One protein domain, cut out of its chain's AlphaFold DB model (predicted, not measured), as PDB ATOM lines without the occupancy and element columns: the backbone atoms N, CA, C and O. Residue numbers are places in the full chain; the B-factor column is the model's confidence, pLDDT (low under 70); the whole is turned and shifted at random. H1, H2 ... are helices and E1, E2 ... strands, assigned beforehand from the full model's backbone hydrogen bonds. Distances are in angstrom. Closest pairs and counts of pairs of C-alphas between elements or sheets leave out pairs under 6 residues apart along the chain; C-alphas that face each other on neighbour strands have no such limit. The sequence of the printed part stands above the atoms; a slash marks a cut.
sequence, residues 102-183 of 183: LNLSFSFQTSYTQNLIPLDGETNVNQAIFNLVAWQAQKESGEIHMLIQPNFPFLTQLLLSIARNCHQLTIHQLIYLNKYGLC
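This is residues 102 to 183 of the 183 residues of the protein "HTH cro/C1-type domain-containing protein" of Blautia argi (UniProt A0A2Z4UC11). Two helices, H1 and H2, lie side by side and run the same way, with a small sheet of two parallel strands, E1 and E2, at which H1 arrives with its residues 132 to 137. A long stretch with no named element, residues 102 to 121, comes before H1, and residues 175 to 183 run on from E2 as a tail. The printed part has 82 residues with two named helices and two named strands, in the order H1, E1, H2, E2; the class is mixed, helices and strands, with under half of the residues in named elements. It is only just loose, close to compact, with a radius of gyration of the C-alphas of 14.5 A, and spans 45 by 32 by 22 A.

H1, residues 122 to 137, begins at C-alpha 122 (131.393, -16.171, 87.628) and is 22.2 A long. E1, residues 143 to 147, is 13.6 A long. H2, residues 153 to 163, is 15.4 A long. E2, residues 170 to 174, is 13.4 A long and ends at C-alpha 174 (132.643, 3.407, 77.707).

H1 and H2 touch, at a shallow tilt of 17 degrees, the same way; their closest C-alphas, of Asn 126 and Phe 154, are 7.2 A apart. The closest C-alphas of H1 and E1, of Gln 136 and Glu 143, are 6.7 A apart. H1 and E2 are apart. E1 and E2 are parallel at 13 degrees, with N 146 and O 172 2.8 A apart, within hydrogen-bond range. E1, H2 and E2 form a strand-helix-strand unit, two parallel neighbour strands with a helix between them along the chain, and its crossover is right-handed. In H1 and H2 every O i to N i+4 pair is within hydrogen-bond range.

The two C-alphas farthest apart, of Thr 113 and Cys 183, the chain's last residue, are 49.0 A apart. The printed part has no cut, and no link is long. Mean pLDDT of the printed part is 73.8; residues 102 to 113, 150, 164 to 167 and 175 to 183 are under 70.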
ATOM      1  N   LEU A 102     151.608  -2.906  99.466       51.31
ATOM      2  CA  LEU A 102     151.438  -4.295  99.072       51.31
ATOM      3  C   LEU A 102     152.001  -4.409  97.653       51.31
ATOM      4  O   LEU A 102     151.323  -4.090  96.674       51.31
ATOM      5  N   ASN A 103     153.264  -4.829  97.558       51.38
ATOM      6  CA  ASN A 103     153.879  -5.284  96.318       51.38
ATOM      7  C   ASN A 103     153.108  -6.526  95.860       51.38
ATOM      8  O   ASN A 103     153.469  -7.656  96.189       51.38
ATOM      9  N   LEU A 104     152.002  -6.311  95.147       54.06
ATOM     10  CA  LEU A 104     151.291  -7.381  94.467       54.06
ATOM     11  C   LEU A 104     152.189  -7.868  93.331       54.06
ATOM     12  O   LEU A 104     152.291  -7.237  92.280       54.06
ATOM     13  N   SER A 105     152.843  -9.005  93.544       56.56
ATOM     14  CA  SER A 105     153.383  -9.800  92.452       56.56
ATOM     15  C   SER A 105     152.215 -10.513  91.773       56.56
ATOM     16  O   SER A 105     151.630 -11.457  92.301       56.56
ATOM     17  N   PHE A 106     151.829 -10.030  90.595       59.12
ATOM     18  CA  PHE A 106     150.818 -10.700  89.786       59.12
ATOM     19  C   PHE A 106     151.451 -11.909  89.093       59.12
ATOM     20  O   PHE A 106     152.179 -11.757  88.112       59.12
ATOM     21  N   SER A 107     151.175 -13.112  89.586       58.06
ATOM     22  CA  SER A 107     151.408 -14.345  88.839       58.06
ATOM     23  C   SER A 107     150.148 -14.678  88.043       58.06
ATOM     24  O   SER A 107     149.109 -15.015  88.605       58.06
ATOM     25  N   PHE A 108     150.221 -14.568  86.717       63.41
ATOM     26  CA  PHE A 108     149.171 -15.071  85.834       63.41
ATOM     27  C   PHE A 108     149.624 -16.375  85.183       63.41
ATOM     28  O   PHE A 108     150.787 -16.548  84.823       63.41
ATOM     29  N   GLN A 109     148.681 -17.295  85.005       58.12
ATOM     30  CA  GLN A 109     148.852 -18.448  84.131       58.12
ATOM     31  C   GLN A 109     148.124 -18.138  82.829       58.12
ATOM     32  O   GLN A 109     146.899 -18.220  82.759       58.12
ATOM     33  N   THR A 110     148.860 -17.733  81.797       55.88
ATOM     34  CA  THR A 110     148.291 -17.591  80.456       55.88
ATOM     35  C   THR A 110     148.502 -18.891  79.690       55.88
ATOM     36  O   THR A 110     149.618 -19.324  79.421       55.88
ATOM     37  N   SER A 111     147.405 -19.551  79.337       55.91
ATOM     38  CA  SER A 111     147.398 -20.648  78.362       55.91
ATOM     39  C   SER A 111     146.169 -20.531  77.464       55.91
ATOM     40  O   SER A 111     145.507 -21.513  77.155       55.91
ATOM     41  N   TYR A 112     145.827 -19.304  77.067       63.78
ATOM     42  CA  TYR A 112     144.800 -19.076  76.057       63.78
ATOM     43  C   TYR A 112     145.443 -19.253  74.682       63.78
ATOM     44  O   TYR A 112     146.004 -18.323  74.113       63.78
ATOM     45  N   THR A 113     145.432 -20.488  74.184       62.81
ATOM     46  CA  THR A 113     145.979 -20.851  72.865       62.81
ATOM     47  C   THR A 113     144.966 -20.665  71.733       62.81
ATOM     48  O   THR A 113     145.315 -20.796  70.563       62.81
ATOM     49  N   GLN A 114     143.709 -20.364  72.073       70.25
ATOM     50  CA  GLN A 114     142.594 -20.221  71.142       70.25
ATOM     51  C   GLN A 114     142.122 -18.765  71.071       70.25
ATOM     52  O   GLN A 114     142.061 -18.077  72.087       70.25
ATOM     53  N   ASN A 115     141.731 -18.321  69.873       71.62
ATOM     54  CA  ASN A 115     141.246 -16.955  69.628       71.62
ATOM     55  C   ASN A 115     139.877 -16.663  70.266       71.62
ATOM     56  O   ASN A 115     139.546 -15.505  70.498       71.62
ATOM     57  N   LEU A 116     139.068 -17.695  70.518       79.81
ATOM     58  CA  LEU A 116     137.739 -17.588  71.111       79.81
ATOM     59  C   LEU A 116     137.579 -18.697  72.139       79.81
ATOM     60  O   LEU A 116     137.721 -19.871  71.806       79.81
ATOM     61  N   ILE A 117     137.291 -18.314  73.380       81.31
ATOM     62  CA  ILE A 117     137.172 -19.239  74.504       81.31
ATOM     63  C   ILE A 117     135.836 -18.966  75.191       81.31
ATOM     64  O   ILE A 117     135.635 -17.853  75.684       81.31
ATOM     65  N   PRO A 118     134.908 -19.937  75.218       83.88
ATOM     66  CA  PRO A 118     133.698 -19.804  76.007       83.88
ATOM     67  C   PRO A 118     134.065 -19.862  77.493       83.88
ATOM     68  O   PRO A 118     134.758 -20.777  77.938       83.88
ATOM     69  N   LEU A 119     133.607 -18.873  78.255       85.62
ATOM     70  CA  LEU A 119     133.754 -18.828  79.706       85.62
ATOM     71  C   LEU A 119     132.384 -19.059  80.331       85.62
ATOM     72  O   LEU A 119     131.417 -18.408  79.941       85.62
ATOM     73  N   ASP A 120     132.318 -19.968  81.298       85.50
ATOM     74  CA  ASP A 120     131.094 -20.274  82.034       85.50
ATOM     75  C   ASP A 120     131.323 -20.157  83.541       85.50
ATOM     76  O   ASP A 120     132.358 -20.581  84.057       85.50
ATOM     77  N   GLY A 121     130.349 -19.586  84.241       88.62
ATOM     78  CA  GLY A 121     130.411 -19.315  85.673       88.62
ATOM     79  C   GLY A 121     131.232 -18.076  86.050       88.62
ATOM     80  O   GLY A 121     132.240 -17.724  85.434       88.62
ATOM     81  N   GLU A 122     130.803 -17.420  87.131       86.19
ATOM     82  CA  GLU A 122     131.393 -16.171  87.628       86.19
ATOM     83  C   GLU A 122     132.892 -16.306  87.936       86.19
ATOM     84  O   GLU A 122     133.680 -15.433  87.583       86.19
ATOM     85  N   THR A 123     133.317 -17.424  88.530       85.94
ATOM     86  CA  THR A 123     134.725 -17.666  88.874       85.94
ATOM     87  C   THR A 123     135.630 -17.682  87.645       85.94
ATOM     88  O   THR A 123     136.684 -17.051  87.661       85.94
ATOM     89  N   ASN A 124     135.223 -18.357  86.566       85.31
ATOM     90  CA  ASN A 124     136.036 -18.448  85.350       85.31
ATOM     91  C   ASN A 124     136.091 -17.107  84.614       85.31
ATOM     92  O   ASN A 124     137.146 -16.730  84.104       85.31
ATOM     93  N   VAL A 125     134.979 -16.363  84.609       87.12
ATOM     94  CA  VAL A 125     134.928 -14.997  84.073       87.12
ATOM     95  C   VAL A 125     135.856 -14.075  84.868       87.12
ATOM     96  O   VAL A 125     136.707 -13.409  84.278       87.12
ATOM     97  N   ASN A 126     135.770 -14.087  86.200       88.81
ATOM     98  CA  ASN A 126     136.621 -13.273  87.071       88.81
ATOM     99  C   ASN A 126     138.105 -13.623  86.907       88.81
ATOM    100  O   ASN A 126     138.938 -12.722  86.810       88.81
ATOM    101  N   GLN A 127     138.442 -14.910  86.806       85.81
ATOM    102  CA  GLN A 127     139.818 -15.357  86.604       85.81
ATOM    103  C   GLN A 127     140.378 -14.912  85.246       85.81
ATOM    104  O   GLN A 127     141.518 -14.453  85.166       85.81
ATOM    105  N   ALA A 128     139.581 -15.004  84.178       85.94
ATOM    106  CA  ALA A 128     139.992 -14.532  82.861       85.94
ATOM    107  C   ALA A 128     140.227 -13.018  82.849       85.94
ATOM    108  O   ALA A 128     141.237 -12.547  82.322       85.94
ATOM    109  N   ILE A 129     139.337 -12.261  83.491       87.31
ATOM    110  CA  ILE A 129     139.466 -10.809  83.636       87.31
ATOM    111  C   ILE A 129     140.711 -10.458  84.456       87.31
ATOM    112  O   ILE A 129     141.489  -9.608  84.031       87.31
ATOM    113  N   PHE A 130     140.955 -11.147  85.575       87.25
ATOM    114  CA  PHE A 130     142.173 -10.974  86.367       87.25
ATOM    115  C   PHE A 130     143.434 -11.166  85.521       87.25
ATOM    116  O   PHE A 130     144.291 -10.284  85.493       87.25
ATOM    117  N   ASN A 131     143.516 -12.276  84.784       84.75
ATOM    118  CA  ASN A 131     144.664 -12.592  83.939       84.75
ATOM    119  C   ASN A 131     144.893 -11.534  82.849       84.75
ATOM    120  O   ASN A 131     146.032 -11.129  82.628       84.75
ATOM    121  N   LEU A 132     143.828 -11.066  82.185       85.06
ATOM    122  CA  LEU A 132     143.917 -10.042  81.137       85.06
ATOM    123  C   LEU A 132     144.437  -8.709  81.680       85.06
ATOM    124  O   LEU A 132     145.348  -8.116  81.101       85.06
ATOM    125  N   VAL A 133     143.875  -8.252  82.799       84.88
ATOM    126  CA  VAL A 133     144.259  -6.973  83.406       84.88
ATOM    127  C   VAL A 133     145.686  -7.059  83.963       84.88
ATOM    128  O   VAL A 133     146.485  -6.158  83.717       84.88
ATOM    129  N   ALA A 134     146.041  -8.154  84.644       81.19
ATOM    130  CA  ALA A 134     147.389  -8.381  85.167       81.19
ATOM    131  C   ALA A 134     148.450  -8.458  84.057       81.19
ATOM    132  O   ALA A 134     149.524  -7.874  84.192       81.19
ATOM    133  N   TRP A 135     148.145  -9.136  82.947       80.38
ATOM    134  CA  TRP A 135     149.031  -9.203  81.783       80.38
ATOM    135  C   TRP A 135     149.280  -7.824  81.174       80.38
ATOM    136  O   TRP A 135     150.416  -7.481  80.851       80.38
ATOM    137  N   GLN A 136     148.229  -7.014  81.044       82.94
ATOM    138  CA  GLN A 136     148.355  -5.678  80.476       82.94
ATOM    139  C   GLN A 136     149.073  -4.710  81.427       82.94
ATOM    140  O   GLN A 136     149.828  -3.858  80.966       82.94
ATOM    141  N   ALA A 137     148.905  -4.877  82.741       80.94
ATOM    142  CA  ALA A 137     149.574  -4.076  83.765       80.94
ATOM    143  C   ALA A 137     151.102  -4.277  83.820       80.94
ATOM    144  O   ALA A 137     151.806  -3.402  84.316       80.94
ATOM    145  N   GLN A 138     151.620  -5.404  83.315       77.88
ATOM    146  CA  GLN A 138     153.066  -5.665  83.228       77.88
ATOM    147  C   GLN A 138     153.732  -5.049  81.989       77.88
ATOM    148  O   GLN A 138     154.956  -5.083  81.878       77.88
ATOM    149  N   LYS A 139     152.961  -4.507  81.041       80.31
ATOM    150  CA  LYS A 139     153.517  -3.849  79.856       80.31
ATOM    151  C   LYS A 139     153.844  -2.390  80.150       80.31
ATOM    152  O   LYS A 139     153.057  -1.701  80.789       80.31
ATOM    153  N   GLU A 140     154.946  -1.903  79.579       76.25
ATOM    154  CA  GLU A 140     155.368  -0.495  79.680       76.25
ATOM    155  C   GLU A 140     154.332   0.492  79.104       76.25
ATOM    156  O   GLU A 140     154.274   1.643  79.526       76.25
ATOM    157  N   SER A 141     153.495   0.044  78.160       81.69
ATOM    158  CA  SER A 141     152.401   0.808  77.539       81.69
ATOM    159  C   SER A 141     151.111  -0.020  77.461       81.69
ATOM    160  O   SER A 141     150.545  -0.271  76.395       81.69
ATOM    161  N   GLY A 142     150.661  -0.526  78.607       83.25
ATOM    162  CA  GLY A 142     149.417  -1.281  78.692       83.25
ATOM    163  C   GLY A 142     148.180  -0.412  78.436       83.25
ATOM    164  O   GLY A 142     147.982   0.602  79.096       83.25
ATOM    165  N   GLU A 143     147.299  -0.853  77.541       87.94
ATOM    166  CA  GLU A 143     145.970  -0.266  77.306       87.94
ATOM    167  C   GLU A 143     144.835  -1.282  77.500       87.94
ATOM    168  O   GLU A 143     144.904  -2.402  76.988       87.94
ATOM    169  N   ILE A 144     143.775  -0.904  78.215       87.12
ATOM    170  CA  ILE A 144     142.567  -1.727  78.383       87.12
ATOM    171  C   ILE A 144     141.355  -0.937  77.897       87.12
ATOM    172  O   ILE A 144     141.037   0.119  78.440       87.12
ATOM    173  N   HIS A 145     140.640  -1.484  76.913       86.06
ATOM    174  CA  HIS A 145     139.380  -0.931  76.416       86.06
ATOM    175  C   HIS A 145     138.212  -1.765  76.932       86.06
ATOM    176  O   HIS A 145     138.159  -2.974  76.709       86.06
ATOM    177  N   MET A 146     137.271  -1.124  77.620       85.62
ATOM    178  CA  MET A 146     136.152  -1.797  78.275       85.62
ATOM    179  C   MET A 146     134.820  -1.200  77.836       85.62
ATOM    180  O   MET A 146     134.606   0.013  77.906       85.62
ATOM    181  N   LEU A 147     133.897  -2.083  77.458       84.06
ATOM    182  CA  LEU A 147     132.484  -1.777  77.269       84.06
ATOM    183  C   LEU A 147     131.689  -2.555  78.319       84.06
ATOM    184  O   LEU A 147     131.283  -3.692  78.093       84.06
ATOM    185  N   ILE A 148     131.531  -1.958  79.497       75.75
ATOM    186  CA  ILE A 148     130.950  -2.622  80.669       75.75
ATOM    187  C   ILE A 148     129.978  -1.694  81.391       75.75
ATOM    188  O   ILE A 148     130.157  -0.474  81.423       75.75
ATOM    189  N   GLN A 149     128.965  -2.280  82.024       71.38
ATOM    190  CA  GLN A 149     128.147  -1.545  82.982       71.38
ATOM    191  C   GLN A 149     128.959  -1.276  84.259       71.38
ATOM    192  O   GLN A 149     129.769  -2.115  84.655       71.38
ATOM    193  N   PRO A 150     128.729  -0.148  84.952       66.25
ATOM    194  CA  PRO A 150     129.450   0.191  86.183       66.25
ATOM    195  C   PRO A 150     129.165  -0.770  87.353       66.25
ATOM    196  O   PRO A 150     129.783  -0.657  88.407       66.25
ATOM    197  N   ASN A 151     128.246  -1.725  87.181       72.88
ATOM    198  CA  ASN A 151     127.814  -2.653  88.216       72.88
ATOM    199  C   ASN A 151     128.569  -3.993  88.164       72.88
ATOM    200  O   ASN A 151     127.955  -5.057  88.141       72.88
ATOM    201  N   PHE A 152     129.902  -3.944  88.111       80.00
ATOM    202  CA  PHE A 152     130.744  -5.141  88.168       80.00
ATOM    203  C   PHE A 152     131.796  -5.020  89.287       80.00
ATOM    204  O   PHE A 152     132.924  -4.584  89.040       80.00
ATOM    205  N   PRO A 153     131.428  -5.366  90.540       82.19
ATOM    206  CA  PRO A 153     132.233  -5.069  91.728       82.19
ATOM    207  C   PRO A 153     133.652  -5.641  91.690       82.19
ATOM    208  O   PRO A 153     134.589  -4.962  92.109       82.19
ATOM    209  N   PHE A 154     133.812  -6.860  91.163       86.00
ATOM    210  CA  PHE A 154     135.104  -7.539  91.070       86.00
ATOM    211  C   PHE A 154     136.120  -6.723  90.262       86.00
ATOM    212  O   PHE A 154     137.213  -6.430  90.746       86.00
ATOM    213  N   LEU A 155     135.744  -6.289  89.057       84.75
ATOM    214  CA  LEU A 155     136.628  -5.501  88.205       84.75
ATOM    215  C   LEU A 155     136.935  -4.137  88.816       84.75
ATOM    216  O   LEU A 155     138.083  -3.713  88.790       84.75
ATOM    217  N   THR A 156     135.952  -3.471  89.425       81.69
ATOM    218  CA  THR A 156     136.191  -2.192  90.105       81.69
ATOM    219  C   THR A 156     137.242  -2.338  91.211       81.69
ATOM    220  O   THR A 156     138.166  -1.529  91.298       81.69
ATOM    221  N   GLN A 157     137.158  -3.390  92.030       82.25
ATOM    222  CA  GLN A 157     138.148  -3.673  93.079       82.25
ATOM    223  C   GLN A 157     139.525  -4.042  92.511       82.25
ATOM    224  O   GLN A 157     140.553  -3.601  93.038       82.25
ATOM    225  N   LEU A 158     139.553  -4.809  91.421       84.38
ATOM    226  CA  LEU A 158     140.780  -5.185  90.725       84.38
ATOM    227  C   LEU A 158     141.504  -3.956  90.155       84.38
ATOM    228  O   LEU A 158     142.693  -3.768  90.407       84.38
ATOM    229  N   LEU A 159     140.783  -3.084  89.446       81.81
ATOM    230  CA  LEU A 159     141.345  -1.862  88.865       81.81
ATOM    231  C   LEU A 159     141.857  -0.906  89.946       81.81
ATOM    232  O   LEU A 159     142.938  -0.346  89.792       81.81
ATOM    233  N   LEU A 160     141.139  -0.764  91.066       78.06
ATOM    234  CA  LEU A 160     141.601   0.032  92.211       78.06
ATOM    235  C   LEU A 160     142.898  -0.516  92.821       78.06
ATOM    236  O   LEU A 160     143.754   0.262  93.242       78.06
ATOM    237  N   SER A 161     143.047  -1.840  92.864       76.62
ATOM    238  CA  SER A 161     144.269  -2.489  93.351       76.62
ATOM    239  C   SER A 161     145.460  -2.225  92.426       76.62
ATOM    240  O   SER A 161     146.564  -1.983  92.903       76.62
ATOM    241  N   ILE A 162     145.236  -2.212  91.111       75.12
ATOM    242  CA  ILE A 162     146.291  -2.023  90.104       75.12
ATOM    243  C   ILE A 162     146.663  -0.549  89.932       75.12
ATOM    244  O   ILE A 162     147.846  -0.232  89.854       75.12
ATOM    245  N   ALA A 163     145.690   0.365  89.960       71.06
ATOM    246  CA  ALA A 163     145.921   1.807  89.832       71.06
ATOM    247  C   ALA A 163     146.871   2.369  90.905       71.06
ATOM    248  O   ALA A 163     147.514   3.396  90.698       71.06
ATOM    249  N   ARG A 164     146.974   1.693  92.054       66.00
ATOM    250  CA  ARG A 164     147.899   2.055  93.137       66.00
ATOM    251  C   ARG A 164     149.356   1.715  92.834       66.00
ATOM    252  O   ARG A 164     150.234   2.380  93.366       66.00
ATOM    253  N   ASN A 165     149.593   0.709  91.994       64.25
ATOM    254  CA  ASN A 165     150.911   0.110  91.783       64.25
ATOM    255  C   ASN A 165     151.428   0.273  90.340       64.25
ATOM    256  O   ASN A 165     152.629   0.165  90.109       64.25
ATOM    257  N   CYS A 166     150.549   0.546  89.369       66.69
ATOM    258  CA  CYS A 166     150.882   0.640  87.947       66.69
ATOM    259  C   CYS A 166     150.488   2.015  87.389       66.69
ATOM    260  O   CYS A 166     149.323   2.260  87.082       66.69
ATOM    261  N   HIS A 167     151.466   2.908  87.215       66.94
ATOM    262  CA  HIS A 167     151.240   4.260  86.676       66.94
ATOM    263  C   HIS A 167     151.255   4.343  85.138       66.94
ATOM    264  O   HIS A 167     150.984   5.403  84.586       66.94
ATOM    265  N   GLN A 168     151.578   3.243  84.453       73.12
ATOM    266  CA  GLN A 168     151.733   3.178  82.992       73.12
ATOM    267  C   GLN A 168     150.532   2.543  82.264       73.12
ATOM    268  O   GLN A 168     150.497   2.516  81.037       73.12
ATOM    269  N   LEU A 169     149.543   2.029  83.005       80.00
ATOM    270  CA  LEU A 169     148.356   1.383  82.445       80.00
ATOM    271  C   LEU A 169     147.280   2.426  82.120       80.00
ATOM    272  O   LEU A 169     146.762   3.092  83.018       80.00
ATOM    273  N   THR A 170     146.891   2.518  80.851       82.44
ATOM    274  CA  THR A 170     145.797   3.383  80.397       82.44
ATOM    275  C   THR A 170     144.505   2.580  80.279       82.44
ATOM    276  O   THR A 170     144.475   1.492  79.703       82.44
ATOM    277  N   ILE A 171     143.413   3.107  80.833       83.00
ATOM    278  CA  ILE A 171     142.107   2.444  80.833       83.00
ATOM    279  C   ILE A 171     141.092   3.337  80.123       83.00
ATOM    280  O   ILE A 171     140.803   4.448  80.566       83.00
ATOM    281  N   HIS A 172     140.505   2.817  79.052       81.31
ATOM    282  CA  HIS A 172     139.421   3.446  78.310       81.31
ATOM    283  C   HIS A 172     138.113   2.722  78.617       81.31
ATOM    284  O   HIS A 172     137.926   1.568  78.233       81.31
ATOM    285  N   GLN A 173     137.185   3.398  79.292       78.88
ATOM    286  CA  GLN A 173     135.879   2.837  79.625       78.88
ATOM    287  C   GLN A 173     134.758   3.610  78.935       78.88
ATOM    288  O   GLN A 173     134.613   4.818  79.118       78.88
ATOM    289  N   LEU A 174     133.919   2.892  78.192       74.31
ATOM    290  CA  LEU A 174     132.643   3.407  77.707       74.31
ATOM    291  C   LEU A 174     131.560   3.094  78.744       74.31
ATOM    292  O   LEU A 174     131.191   1.937  78.937       74.31
ATOM    293  N   ILE A 175     131.072   4.134  79.425       67.00
ATOM    294  CA  ILE A 175     130.027   4.028  80.451       67.00
ATOM    295  C   ILE A 175     128.668   4.341  79.825       67.00
ATOM    296  O   ILE A 175     128.462   5.420  79.271       67.00
ATOM    297  N   TYR A 176     127.713   3.424  79.974       62.41
ATOM    298  CA  TYR A 176     126.308   3.691  79.674       62.41
ATOM    299  C   TYR A 176     125.622   4.294  80.909       62.41
ATOM    300  O   TYR A 176     125.359   3.590  81.885       62.41
ATOM    301  N   LEU A 177     125.362   5.605  80.891       58.25
ATOM    302  CA  LEU A 177     124.639   6.298  81.960       58.25
ATOM    303  C   LEU A 177     123.131   6.133  81.755       58.25
ATOM    304  O   LEU A 177     122.555   6.683  80.815       58.25
ATOM    305  N   ASN A 178     122.485   5.380  82.645       56.38
ATOM    306  CA  ASN A 178     121.031   5.264  82.658       56.38
ATOM    307  C   ASN A 178     120.423   6.537  83.279       56.38
ATOM    308  O   ASN A 178     120.885   7.003  84.316       56.38
ATOM    309  N   LYS A 179     119.394   7.110  82.644       49.44
ATOM    310  CA  LYS A 179     118.858   8.470  82.894       49.44
ATOM    311  C   LYS A 179     118.186   8.733  84.261       49.44
ATOM    312  O   LYS A 179     117.580   9.787  84.420       49.44
ATOM    313  N   TYR A 180     118.270   7.841  85.247       48.59
ATOM    314  CA  TYR A 180     117.516   7.973  86.500       48.59
ATOM    315  C   TYR A 180     118.423   7.903  87.734       48.59
ATOM    316  O   TYR A 180     118.861   6.829  88.129       48.59
ATOM    317  N   GLY A 181     118.671   9.064  88.344       39.84
ATOM    318  CA  GLY A 181     119.357   9.208  89.629       39.84
ATOM    319  C   GLY A 181     119.368  10.671  90.078       39.84
ATOM    320  O   GLY A 181     120.364  11.360  89.885       39.84
ATOM    321  N   LEU A 182     118.227  11.149  90.585       39.56
ATOM    322  CA  LEU A 182     118.065  12.434  91.283       39.56
ATOM    323  C   LEU A 182     118.325  12.246  92.789       39.56
ATOM    324  O   LEU A 182     118.250  11.115  93.265       39.56
ATOM    325  N   CYS A 183     118.654  13.369  93.439       36.31
ATOM    326  CA  CYS A 183     118.950  13.604  94.859       36.31
ATOM    327  C   CYS A 183     118.307  12.650  95.874       36.31
ATOM    328  O   CYS A 183     117.101  12.347  95.741       36.31
TER     329      CYS A 183